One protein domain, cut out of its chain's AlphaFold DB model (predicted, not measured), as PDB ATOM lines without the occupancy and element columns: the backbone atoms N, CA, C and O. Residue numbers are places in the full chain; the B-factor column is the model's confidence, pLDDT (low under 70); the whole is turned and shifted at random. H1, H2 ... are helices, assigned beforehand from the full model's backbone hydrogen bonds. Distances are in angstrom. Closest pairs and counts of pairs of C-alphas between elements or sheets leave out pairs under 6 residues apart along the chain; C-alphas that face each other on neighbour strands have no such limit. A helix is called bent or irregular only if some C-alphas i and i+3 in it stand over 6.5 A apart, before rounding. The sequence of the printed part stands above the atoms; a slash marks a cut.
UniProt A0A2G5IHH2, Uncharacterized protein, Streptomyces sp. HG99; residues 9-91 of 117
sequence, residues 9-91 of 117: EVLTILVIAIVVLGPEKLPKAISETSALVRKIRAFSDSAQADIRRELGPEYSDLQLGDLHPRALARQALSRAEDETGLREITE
ATOM      1  N   GLU A   9      23.066 -48.423 -33.299       91.50
ATOM      2  CA  GLU A   9      23.563 -47.169 -32.733       91.50
ATOM      3  C   GLU A   9      23.985 -47.366 -31.277       91.50
ATOM      4  O   GLU A   9      25.095 -46.999 -30.888       91.50
ATOM      5  N   VAL A  10      23.159 -48.074 -30.500       94.25
ATOM      6  CA  VAL A  10      23.488 -48.472 -29.123       94.25
ATOM      7  C   VAL A  10      24.774 -49.302 -29.086       94.25
ATOM      8  O   VAL A  10      25.646 -49.050 -28.252       94.25
ATOM      9  N   LEU A  11      24.932 -50.257 -30.010       95.00
ATOM     10  CA  LEU A  11      26.153 -51.058 -30.118       95.00
ATOM     11  C   LEU A  11      27.378 -50.189 -30.438       95.00
ATOM     12  O   LEU A  11      28.438 -50.379 -29.847       95.00
ATOM     13  N   THR A  12      27.228 -49.218 -31.337       95.50
ATOM     14  CA  THR A  12      28.312 -48.305 -31.723       95.50
ATOM     15  C   THR A  12      28.772 -47.466 -30.531       95.50
ATOM     16  O   THR A  12      29.969 -47.407 -30.246       95.50
ATOM     17  N   ILE A  13      27.836 -46.890 -29.772       94.31
ATOM     18  CA  ILE A  13      28.145 -46.122 -28.557       94.31
ATOM     19  C   ILE A  13      28.832 -47.008 -27.514       94.31
ATOM     20  O   ILE A  13      29.813 -46.586 -26.902       94.31
ATOM     21  N   LEU A  14      28.359 -48.242 -27.329       93.75
ATOM     22  CA  LEU A  14      28.961 -49.185 -26.390       93.75
ATOM     23  C   LEU A  14      30.417 -49.498 -26.759       93.75
ATOM     24  O   LEU A  14      31.287 -49.485 -25.888       93.75
ATOM     25  N   VAL A  15      30.696 -49.739 -28.042       95.44
ATOM     26  CA  VAL A  15      32.062 -49.973 -28.534       95.44
ATOM     27  C   VAL A  15      32.935 -48.743 -28.296       95.44
ATOM     28  O   VAL A  15      34.035 -48.884 -27.766       95.44
ATOM     29  N   ILE A  16      32.444 -47.541 -28.610       95.94
ATOM     30  CA  ILE A  16      33.177 -46.291 -28.363       95.94
ATOM     31  C   ILE A  16      33.488 -46.138 -26.869       95.94
ATOM     32  O   ILE A  16      34.637 -45.889 -26.507       95.94
ATOM     33  N   ALA A  17      32.506 -46.350 -25.993       93.38
ATOM     34  CA  ALA A  17      32.696 -46.269 -24.547       93.38
ATOM     35  C   ALA A  17      33.756 -47.267 -24.051       93.38
ATOM     36  O   ALA A  17      34.623 -46.904 -23.255       93.38
ATOM     37  N   ILE A  18      33.732 -48.503 -24.559       94.62
ATOM     38  CA  ILE A  18      34.728 -49.538 -24.252       94.62
ATOM     39  C   ILE A  18      36.119 -49.151 -24.751       94.62
ATOM     40  O   ILE A  18      37.092 -49.399 -24.045       94.62
ATOM     41  N   VAL A  19      36.245 -48.548 -25.931       95.12
ATOM     42  CA  VAL A  19      37.546 -48.126 -26.473       95.12
ATOM     43  C   VAL A  19      38.128 -46.966 -25.665       95.12
ATOM     44  O   VAL A  19      39.312 -46.989 -25.340       95.12
ATOM     45  N   VAL A  20      37.308 -45.979 -25.302       93.94
ATOM     46  CA  VAL A  20      37.753 -44.789 -24.556       93.94
ATOM     47  C   VAL A  20      38.128 -45.135 -23.113       93.94
ATOM     48  O   VAL A  20      39.175 -44.709 -22.629       93.94
ATOM     49  N   LEU A  21      37.297 -45.911 -22.410       91.00
ATOM     50  CA  LEU A  21      37.562 -46.292 -21.014       91.00
ATOM     51  C   LEU A  21      38.514 -47.493 -20.907       91.00
ATOM     52  O   LEU A  21      39.259 -47.614 -19.933       91.00
ATOM     53  N   GLY A  22      38.483 -48.386 -21.891       91.88
ATOM     54  CA  GLY A  22      39.133 -49.693 -21.892       91.88
ATOM     55  C   GLY A  22      38.181 -50.823 -21.453       91.88
ATOM     56  O   GLY A  22      37.468 -50.674 -20.451       91.88
ATOM     57  N   PRO A  23      38.205 -51.996 -22.124       90.44
ATOM     58  CA  PRO A  23      37.315 -53.126 -21.827       90.44
ATOM     59  C   PRO A  23      37.496 -53.693 -20.419       90.44
ATOM     60  O   PRO A  23      36.554 -54.231 -19.849       90.44
ATOM     61  N   GLU A  24      38.679 -53.536 -19.830       92.25
ATOM     62  CA  GLU A  24      38.965 -54.035 -18.483       92.25
ATOM     63  C   GLU A  24      38.522 -53.066 -17.380       92.25
ATOM     64  O   GLU A  24      38.210 -53.481 -16.262       92.25
ATOM     65  N   LYS A  25      38.464 -51.762 -17.680       90.06
ATOM     66  CA  LYS A  25      38.129 -50.735 -16.684       90.06
ATOM     67  C   LYS A  25      36.627 -50.592 -16.483       90.06
ATOM     68  O   LYS A  25      36.195 -50.346 -15.363       90.06
ATOM     69  N   LEU A  26      35.841 -50.792 -17.538       90.25
ATOM     70  CA  LEU A  26      34.379 -50.706 -17.506       90.25
ATOM     71  C   LEU A  26      33.735 -51.661 -16.471       90.25
ATOM     72  O   LEU A  26      33.053 -51.177 -15.564       90.25
ATOM     73  N   PRO A  27      33.980 -52.988 -16.506       88.69
ATOM     74  CA  PRO A  27      33.407 -53.916 -15.528       88.69
ATOM     75  C   PRO A  27      33.963 -53.691 -14.118       88.69
ATOM     76  O   PRO A  27      33.237 -53.849 -13.133       88.69
ATOM     77  N   LYS A  28      35.230 -53.276 -14.004       90.44
ATOM     78  CA  LYS A  28      35.862 -52.973 -12.720       90.44
ATOM     79  C   LYS A  28      35.214 -51.757 -12.050       90.44
ATOM     80  O   LYS A  28      34.824 -51.849 -10.891       90.44
ATOM     81  N   ALA A  29      34.993 -50.673 -12.795       89.69
ATOM     82  CA  ALA A  29      34.333 -49.465 -12.302       89.69
ATOM     83  C   ALA A  29      32.884 -49.725 -11.855       89.69
ATOM     84  O   ALA A  29      32.465 -49.254 -10.796       89.69
ATOM     85  N   ILE A  30      32.123 -50.521 -12.616       92.06
ATOM     86  CA  ILE A  30      30.758 -50.929 -12.234       92.06
ATOM     87  C   ILE A  30      30.786 -51.754 -10.940       92.06
ATOM     88  O   ILE A  30      29.968 -51.545 -10.039       92.06
ATOM     89  N   SER A  31      31.739 -52.678 -10.823       92.56
ATOM     90  CA  SER A  31      31.885 -53.539  -9.644       92.56
ATOM     91  C   SER A  31      32.249 -52.735  -8.392       92.56
ATOM     92  O   SER A  31      31.658 -52.930  -7.331       92.56
ATOM     93  N   GLU A  32      33.162 -51.775  -8.515       92.31
ATOM     94  CA  GLU A  32      33.551 -50.876  -7.423       92.31
ATOM     95  C   GLU A  32      32.395 -49.955  -7.012       92.31
ATOM     96  O   GLU A  32      32.101 -49.821  -5.822       92.31
ATOM     97  N   THR A  33      31.677 -49.393  -7.986       93.69
ATOM     98  CA  THR A  33      30.523 -48.515  -7.738       93.69
ATOM     99  C   THR A  33      29.380 -49.272  -7.067       93.69
ATOM    100  O   THR A  33      28.822 -48.806  -6.076       93.69
ATOM    101  N   SER A  34      29.040 -50.468  -7.549       93.12
ATOM    102  CA  SER A  34      27.979 -51.287  -6.949       93.12
ATOM    103  C   SER A  34      28.334 -51.749  -5.533       93.12
ATOM    104  O   SER A  34      27.484 -51.712  -4.638       93.12
ATOM    105  N   ALA A  35      29.597 -52.108  -5.289       92.12
ATOM    106  CA  ALA A  35      30.085 -52.425  -3.952       92.12
ATOM    107  C   ALA A  35      30.012 -51.210  -3.017       92.12
ATOM    108  O   ALA A  35      29.610 -51.353  -1.861       92.12
ATOM    109  N   LEU A  36      30.357 -50.018  -3.509       93.12
ATOM    110  CA  LEU A  36      30.244 -48.770  -2.761       93.12
ATOM    111  C   LEU A  36      28.784 -48.451  -2.415       93.12
ATOM    112  O   LEU A  36      28.479 -48.218  -1.249       93.12
ATOM    113  N   VAL A  37      27.868 -48.525  -3.385       92.25
ATOM    114  CA  VAL A  37      26.426 -48.305  -3.167       92.25
ATOM    115  C   VAL A  37      25.877 -49.266  -2.115       92.25
ATOM    116  O   VAL A  37      25.156 -48.857  -1.204       92.25
ATOM    117  N   ARG A  38      26.256 -50.545  -2.189       90.69
ATOM    118  CA  ARG A  38      25.833 -51.553  -1.213       90.69
ATOM    119  C   ARG A  38      26.382 -51.269   0.187       90.69
ATOM    120  O   ARG A  38      25.656 -51.458   1.159       90.69
ATOM    121  N   LYS A  39      27.628 -50.798   0.296       88.56
ATOM    122  CA  LYS A  39      28.233 -50.381   1.571       88.56
ATOM    123  C   LYS A  39      27.538 -49.158   2.160       88.56
ATOM    124  O   LYS A  39      27.262 -49.165   3.352       88.56
ATOM    125  N   ILE A  40      27.224 -48.155   1.339       89.00
ATOM    126  CA  ILE A  40      26.490 -46.958   1.773       89.00
ATOM    127  C   ILE A  40      25.129 -47.365   2.338       89.00
ATOM    128  O   ILE A  40      24.796 -46.979   3.453       89.00
ATOM    129  N   ARG A  41      24.383 -48.213   1.620       86.25
ATOM    130  CA  ARG A  41      23.086 -48.707   2.095       86.25
ATOM    131  C   ARG A  41      23.203 -49.480   3.409       86.25
ATOM    132  O   ARG A  41      22.468 -49.192   4.341       86.25
ATOM    133  N   ALA A  42      24.157 -50.405   3.501       85.88
ATOM    134  CA  ALA A  42      24.383 -51.172   4.724       85.88
ATOM    135  C   ALA A  42      24.778 -50.280   5.914       85.88
ATOM    136  O   ALA A  42      24.336 -50.528   7.031       85.88
ATOM    137  N   PHE A  43      25.576 -49.235   5.676       85.56
ATOM    138  CA  PHE A  43      25.968 -48.267   6.697       85.56
ATOM    139  C   PHE A  43      24.763 -47.459   7.198       85.56
ATOM    140  O   PHE A  43      24.559 -47.362   8.408       85.56
ATOM    141  N   SER A  44      23.918 -46.963   6.288       83.75
ATOM    142  CA  SER A  44      22.656 -46.292   6.630       83.75
ATOM    143  C   SER A  44      21.718 -47.195   7.435       83.75
ATOM    144  O   SER A  44      21.214 -46.768   8.473       83.75
ATOM    145  N   ASP A  45      21.543 -48.449   7.005       81.12
ATOM    146  CA  ASP A  45      20.696 -49.432   7.693       81.12
ATOM    147  C   ASP A  45      21.238 -49.740   9.106       81.12
ATOM    148  O   ASP A  45      20.471 -49.826  10.067       81.12
ATOM    149  N   SER A  46      22.564 -49.863   9.261       81.25
ATOM    150  CA  SER A  46      23.202 -50.104  10.563       81.25
ATOM    151  C   SER A  46      23.085 -48.913  11.516       81.25
ATOM    152  O   SER A  46      22.682 -49.089  12.661       81.25
ATOM    153  N   ALA A  47      23.320 -47.689  11.032       78.81
ATOM    154  CA  ALA A  47      23.176 -46.479  11.836       78.81
ATOM    155  C   ALA A  47      21.719 -46.266  12.279       78.81
ATOM    156  O   ALA A  47      21.465 -45.879  13.418       78.81
ATOM    157  N   GLN A  48      20.749 -46.584  11.414       74.06
ATOM    158  CA  GLN A  48      19.331 -46.614  11.782       74.06
ATOM    159  C   GLN A  48      19.029 -47.647  12.871       74.06
ATOM    160  O   GLN A  48      18.221 -47.379  13.761       74.06
ATOM    161  N   ALA A  49      19.644 -48.830  12.798       75.50
ATOM    162  CA  ALA A  49      19.449 -49.885  13.785       75.50
ATOM    163  C   ALA A  49      20.016 -49.501  15.161       75.50
ATOM    164  O   ALA A  49      19.355 -49.754  16.169       75.50
ATOM    165  N   ASP A  50      21.181 -48.855  15.202       74.62
ATOM    166  CA  ASP A  50      21.826 -48.424  16.446       74.62
ATOM    167  C   ASP A  50      21.084 -47.238  17.089       74.62
ATOM    168  O   ASP A  50      20.745 -47.295  18.272       74.62
ATOM    169  N   ILE A  51      20.672 -46.238  16.297       71.00
ATOM    170  CA  ILE A  51      19.834 -45.113  16.763       71.00
ATOM    171  C   ILE A  51      18.503 -45.619  17.340       71.00
ATOM    172  O   ILE A  51      18.071 -45.174  18.403       71.00
ATOM    173  N   ARG A  52      17.867 -46.600  16.687       69.19
ATOM    174  CA  ARG A  52      16.622 -47.227  17.165       69.19
ATOM    175  C   ARG A  52      16.811 -47.990  18.479       69.19
ATOM    176  O   ARG A  52      15.870 -48.069  19.270       69.19
ATOM    177  N   ARG A  53      17.987 -48.586  18.695       72.94
ATOM    178  CA  ARG A  53      18.310 -49.360  19.904       72.94
ATOM    179  C   ARG A  53      18.604 -48.471  21.107       72.94
ATOM    180  O   ARG A  53      18.196 -48.831  22.206       72.94
ATOM    181  N   GLU A  54      19.278 -47.343  20.908       71.94
ATOM    182  CA  GLU A  54      19.738 -46.488  22.010       71.94
ATOM    183  C   GLU A  54      18.745 -45.385  22.398       71.94
ATOM    184  O   GLU A  54      18.670 -45.024  23.570       71.94
ATOM    185  N   LEU A  55      17.949 -44.869  21.454       67.56
ATOM    186  CA  LEU A  55      17.078 -43.707  21.691       67.56
ATOM    187  C   LEU A  55      15.584 -44.063  21.823       67.56
ATOM    188  O   LEU A  55      14.756 -43.195  22.091       67.56
ATOM    189  N   GLY A  56      15.232 -45.346  21.694       63.31
ATOM    190  CA  GLY A  56      13.858 -45.831  21.814       63.31
ATOM    191  C   GLY A  56      12.995 -45.586  20.563       63.31
ATOM    192  O   GLY A  56      13.385 -44.868  19.638       63.31
ATOM    193  N   PRO A  57      11.801 -46.205  20.498       63.09
ATOM    194  CA  PRO A  57      10.954 -46.229  19.301       63.09
ATOM    195  C   PRO A  57      10.459 -44.851  18.825       63.09
ATOM    196  O   PRO A  57       9.984 -44.768  17.692       63.09
ATOM    197  N   GLU A  58      10.614 -43.785  19.620       59.69
ATOM    198  CA  GLU A  58      10.200 -42.417  19.263       59.69
ATOM    199  C   GLU A  58      11.030 -41.772  18.140       59.69
ATOM    200  O   GLU A  58      10.543 -40.865  17.474       59.69
ATOM    201  N   TYR A  59      12.231 -42.275  17.833       57.06
ATOM    202  CA  TYR A  59      13.052 -41.773  16.716       57.06
ATOM    203  C   TYR A  59      12.917 -42.605  15.434       57.06
ATOM    204  O   TYR A  59      13.697 -42.446  14.493       57.06
ATOM    205  N   SER A  60      11.907 -43.481  15.366       56.50
ATOM    206  CA  SER A  60      11.589 -44.265  14.163       56.50
ATOM    207  C   SER A  60      11.324 -43.402  12.922       56.50
ATOM    208  O   SER A  60      11.485 -43.912  11.815       56.50
ATOM    209  N   ASP A  61      10.974 -42.124  13.115       56.81
ATOM    210  CA  ASP A  61      10.705 -41.125  12.071       56.81
ATOM    211  C   ASP A  61      11.928 -40.296  11.642       56.81
ATOM    212  O   ASP A  61      11.809 -39.435  10.765       56.81
ATOM    213  N   LEU A  62      13.126 -40.555  12.186       54.25
ATOM    214  CA  LEU A  62      14.360 -40.033  11.595       54.25
ATOM    215  C   LEU A  62      14.616 -40.767  10.274       54.25
ATOM    216  O   LEU A  62      15.297 -41.794  10.196       54.25
ATOM    217  N   GLN A  63      14.015 -40.224   9.221       55.44
ATOM    218  CA  GLN A  63      14.147 -40.614   7.825       55.44
ATOM    219  C   GLN A  63      15.589 -40.383   7.345       55.44
ATOM    220  O   GLN A  63      15.885 -39.487   6.564       55.44
ATOM    221  N   LEU A  64      16.512 -41.237   7.782       54.44
ATOM    222  CA  LEU A  64      17.909 -41.297   7.328       54.44
ATOM    223  C   LEU A  64      18.040 -41.688   5.837       54.44
ATOM    224  O   LEU A  64      19.144 -41.721   5.301       54.44
ATOM    225  N   GLY A  65      16.917 -41.957   5.162       55.19
ATOM    226  CA  GLY A  65      16.818 -42.142   3.715       55.19
ATOM    227  C   GLY A  65      16.388 -40.895   2.931       55.19
ATOM    228  O   GLY A  65      16.444 -40.938   1.704       55.19
ATOM    229  N   ASP A  66      15.990 -39.801   3.593       53.97
ATOM    230  CA  ASP A  66      15.467 -38.597   2.917       53.97
ATOM    231  C   ASP A  66      16.539 -37.527   2.658       53.97
ATOM    232  O   ASP A  66      16.269 -36.350   2.423       53.97
ATOM    233  N   LEU A  67      17.809 -37.938   2.636       57.16
ATOM    234  CA  LEU A  67      18.848 -37.132   2.017       57.16
ATOM    235  C   LEU A  67      18.699 -37.297   0.503       57.16
ATOM    236  O   LEU A  67      19.336 -38.167  -0.089       57.16
ATOM    237  N   HIS A  68      17.789 -36.519  -0.096       60.53
ATOM    238  CA  HIS A  68      17.396 -36.618  -1.500       60.53
ATOM    239  C   HIS A  68      18.614 -36.876  -2.406       60.53
ATOM    240  O   HIS A  68      19.360 -35.943  -2.728       60.53
ATOM    241  N   PRO A  69      18.815 -38.119  -2.889       60.25
ATOM    242  CA  PRO A  69      20.019 -38.477  -3.638       60.25
ATOM    243  C   PRO A  69      20.091 -37.692  -4.948       60.25
ATOM    244  O   PRO A  69      21.168 -37.398  -5.451       60.25
ATOM    245  N   ARG A  70      18.929 -37.272  -5.460       65.12
ATOM    246  CA  ARG A  70      18.797 -36.397  -6.622       65.12
ATOM    247  C   ARG A  70      19.310 -34.982  -6.360       65.12
ATOM    248  O   ARG A  70      19.868 -34.392  -7.274       65.12
ATOM    249  N   ALA A  71      19.138 -34.440  -5.154       75.94
ATOM    250  CA  ALA A  71      19.654 -33.118  -4.802       75.94
ATOM    251  C   ALA A  71      21.182 -33.150  -4.667       75.94
ATOM    252  O   ALA A  71      21.857 -32.306  -5.250       75.94
ATOM    253  N   LEU A  72      21.725 -34.182  -4.009       67.38
ATOM    254  CA  LEU A  72      23.172 -34.397  -3.905       67.38
ATOM    255  C   LEU A  72      23.819 -34.676  -5.263       67.38
ATOM    256  O   LEU A  72      24.835 -34.070  -5.584       67.38
ATOM    257  N   ALA A  73      23.220 -35.542  -6.084       76.12
ATOM    258  CA  ALA A  73      23.701 -35.805  -7.435       76.12
ATOM    259  C   ALA A  73      23.658 -34.535  -8.291       76.12
ATOM    260  O   ALA A  73      24.618 -34.244  -8.991       76.12
ATOM    261  N   ARG A  74      22.586 -33.740  -8.195       77.94
ATOM    262  CA  ARG A  74      22.467 -32.474  -8.927       77.94
ATOM    263  C   ARG A  74      23.506 -31.450  -8.479       77.94
ATOM    264  O   ARG A  74      24.054 -30.772  -9.333       77.94
ATOM    265  N   GLN A  75      23.807 -31.376  -7.184       78.62
ATOM    266  CA  GLN A  75      24.824 -30.468  -6.651       78.62
ATOM    267  C   GLN A  75      26.259 -30.934  -6.961       78.62
ATOM    268  O   GLN A  75      27.138 -30.115  -7.220       78.62
ATOM    269  N   ALA A  76      26.505 -32.246  -6.959       75.94
ATOM    270  CA  ALA A  76      27.786 -32.829  -7.354       75.94
ATOM    271  C   ALA A  76      28.045 -32.659  -8.857       75.94
ATOM    272  O   ALA A  76      29.153 -32.301  -9.245       75.94
ATOM    273  N   LEU A  77      27.016 -32.862  -9.686       80.88
ATOM    274  CA  LEU A  77      27.075 -32.615 -11.125       80.88
ATOM    275  C   LEU A  77      27.267 -31.128 -11.418       80.88
ATOM    276  O   LEU A  77      28.200 -30.807 -12.135       80.88
ATOM    277  N   SER A  78      26.500 -30.226 -10.790       81.56
ATOM    278  CA  SER A  78      26.670 -28.782 -11.004       81.56
ATOM    279  C   SER A  78      28.070 -28.302 -10.624       81.56
ATOM    280  O   SER A  78      28.663 -27.490 -11.322       81.56
ATOM    281  N   ARG A  79      28.642 -28.852  -9.546       80.81
ATOM    282  CA  ARG A  79      30.021 -28.555  -9.146       80.81
ATOM    283  C   ARG A  79      31.040 -29.077 -10.159       80.81
ATOM    284  O   ARG A  79      31.989 -28.371 -10.477       80.81
ATOM    285  N   ALA A  80      30.837 -30.290 -10.671       77.50
ATOM    286  CA  ALA A  80      31.687 -30.852 -11.715       77.50
ATOM    287  C   ALA A  80      31.576 -30.058 -13.030       77.50
ATOM    288  O   ALA A  80      32.587 -29.849 -13.694       77.50
ATOM    289  N   GLU A  81      30.380 -29.582 -13.389       78.25
ATOM    290  CA  GLU A  81      30.124 -28.727 -14.557       78.25
ATOM    291  C   GLU A  81      30.825 -27.366 -14.444       78.25
ATOM    292  O   GLU A  81      31.399 -26.896 -15.430       78.25
ATOM    293  N   ASP A  82      30.819 -26.764 -13.250       80.81
ATOM    294  CA  ASP A  82      31.514 -25.504 -12.966       80.81
ATOM    295  C   ASP A  82      33.051 -25.666 -13.028       80.81
ATOM    296  O   ASP A  82      33.737 -24.794 -13.557       80.81
ATOM    297  N   GLU A  83      33.613 -26.781 -12.539       77.12
ATOM    298  CA  GLU A  83      35.071 -27.029 -12.553       77.12
ATOM    299  C   GLU A  83      35.625 -27.413 -13.933       77.12
ATOM    300  O   GLU A  83      36.789 -27.151 -14.235       77.12
ATOM    301  N   THR A  84      34.815 -28.048 -14.780       76.88
ATOM    302  CA  THR A  84      35.258 -28.574 -16.087       76.88
ATOM    303  C   THR A  84      34.972 -27.636 -17.260       76.88
ATOM    304  O   THR A  84      35.319 -27.963 -18.394       76.88
ATOM    305  N   GLY A  85      34.331 -26.486 -17.023       73.62
ATOM    306  CA  GLY A  85      33.931 -25.553 -18.084       73.62
ATOM    307  C   GLY A  85      32.828 -26.094 -19.006       73.62
ATOM    308  O   GLY A  85      32.468 -25.449 -19.988       73.62
ATOM    309  N   LEU A  86      32.246 -27.257 -18.684       77.44
ATOM    310  CA  LEU A  86      31.153 -27.881 -19.441       77.44
ATOM    311  C   LEU A  86      29.884 -27.015 -19.464       77.44
ATOM    312  O   LEU A  86      29.059 -27.154 -20.367       77.44
ATOM    313  N   ARG A  87      29.743 -26.088 -18.511       78.12
ATOM    314  CA  ARG A  87      28.610 -25.164 -18.404       78.12
ATOM    315  C   ARG A  87      28.428 -24.274 -19.638       78.12
ATOM    316  O   ARG A  87      27.298 -24.107 -20.082       78.12
ATOM    317  N   GLU A  88      29.510 -23.779 -20.239       72.75
ATOM    318  CA  GLU A  88      29.452 -22.933 -21.445       72.75
ATOM    319  C   GLU A  88      28.970 -23.727 -22.676       72.75
ATOM    320  O   GLU A  88      28.239 -23.227 -23.536       72.75
ATOM    321  N   ILE A  89      29.307 -25.018 -22.719       77.88
ATOM    322  CA  ILE A  89      28.881 -25.950 -23.766       77.88
ATOM    323  C   ILE A  89      27.387 -26.273 -23.599       77.88
ATOM    324  O   ILE A  89      26.623 -26.170 -24.554       77.88
ATOM    325  N   THR A  90      26.931 -26.585 -22.382       81.88
ATOM    326  CA  THR A  90      25.504 -26.827 -22.087       81.88
ATOM    327  C   THR A  90      24.639 -25.584 -22.330       81.88
ATOM    328  O   THR A  90      23.512 -25.690 -22.829       81.88
ATOM    329  N   GLU A  91      25.160 -24.403 -22.005       81.00
ATOM    330  CA  GLU A  91      24.479 -23.123 -22.192       81.00
ATOM    331  C   GLU A  91      24.376 -22.746 -23.674       81.00
ATOM    332  O   GLU A  91      23.287 -22.407 -24.131       81.00
TER     333      GLU A  91
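Overview. This is residues 9 to 91 of the 117 residues of an uncharacterized protein of Streptomyces sp. HG99 (UniProt A0A2G5IHH2). The model is a wide-open V with an empty gap between its two arms: one arm is the long helix H2, and the other is the loop of residues 55 to 68 running on through H3 to the short H4. At the open end of the V, H1 makes a corner with H2, and H4 makes a corner with H3; no two of the four helices touch. The printed part has 83 residues, with four named helices in the order H1, H2, H3, H4 along the chain and no named strand, and its class is all helix. The whole is extended, with a radius of gyration of the C-alphas of 19.2 A, and its elongated outline spans 55 by 33 by 22 A.

Arrangement. The printed part begins with H1, residues 9 to 21, and a tight link of 3 residues joins it to H2, residues 25 to 54. H1 and H2 are close but not clearly touching: their closest C-alphas are those of Ile 18 and Leu 26, 6.9 A apart. The lines of these two helices stand about perpendicular, at 85 degrees, and their centres are 29.2 A apart. After H2 comes a long link of 14 residues, residues 55 to 68, which leads to H3, residues 69 to 84. H2 and H3 are apart, with no C-alpha of the one within 8 A of the other. A tight link of 1 residue, Gly 85, joins H3 to H4, residues 86 to 91. H3 and H4 are close but not clearly touching, with the closest C-alphas, those of Glu 81 and Arg 87, 5.5 A apart. Their lines stand about perpendicular, at 79 degrees, and their centres are 13.5 A apart. H1 and H3 are apart, as are H1 and H4, and H2 and H4. In H1, H2, H3 and H4 every pair of O of residue i and N of residue i+4 is within hydrogen-bond range.

Along the chain. H1 starts at C-alpha 9, at (23.563, -47.169, -32.733), and measures 18.3 A from its first to its last C-alpha, Glu 9 to Leu 21. H2, from Lys 25 to Glu 54, is the longest helix, with 30 residues and 43.1 A from first to last C-alpha. It starts at C-alpha 25, at (38.129, -50.735, -16.684), and ends at C-alpha 54, at (19.738, -46.488, 22.010). H3, from Pro 69 to Thr 84, has 16 residues and measures 22.0 A. H4, from Leu 86 to Glu 91, has 6 residues and ends at C-alpha 91, at (24.479, -23.123, -22.192). None of the helices is bent or irregular.

Size, cuts and confidence. The C-alphas of Thr 12 and Gly 56 are the two farthest apart, at 55.5 A, while those of the first and last printed residues, Glu 9 and Glu 91, are 26.3 A apart. The printed part has no cut. The link from H2 to H3 is long, and its C-alphas lie 11 to 31 A from the mean of the C-alphas. Four stretches stand free: residues 9 to 14, which belong to H1; residues 30 to 40, which belong to H2; residues 53 to 58; and residues 66 to 77, of which 69 to 77 belong to H3. The mean pLDDT of the printed part is 79.7, and it is 94 in H1, 85 in H2, 76 in H3 and 78 in H4. The model's confidence is low, under 70, in 18 residues: residue 52, residues 55 to 70 and residue 72.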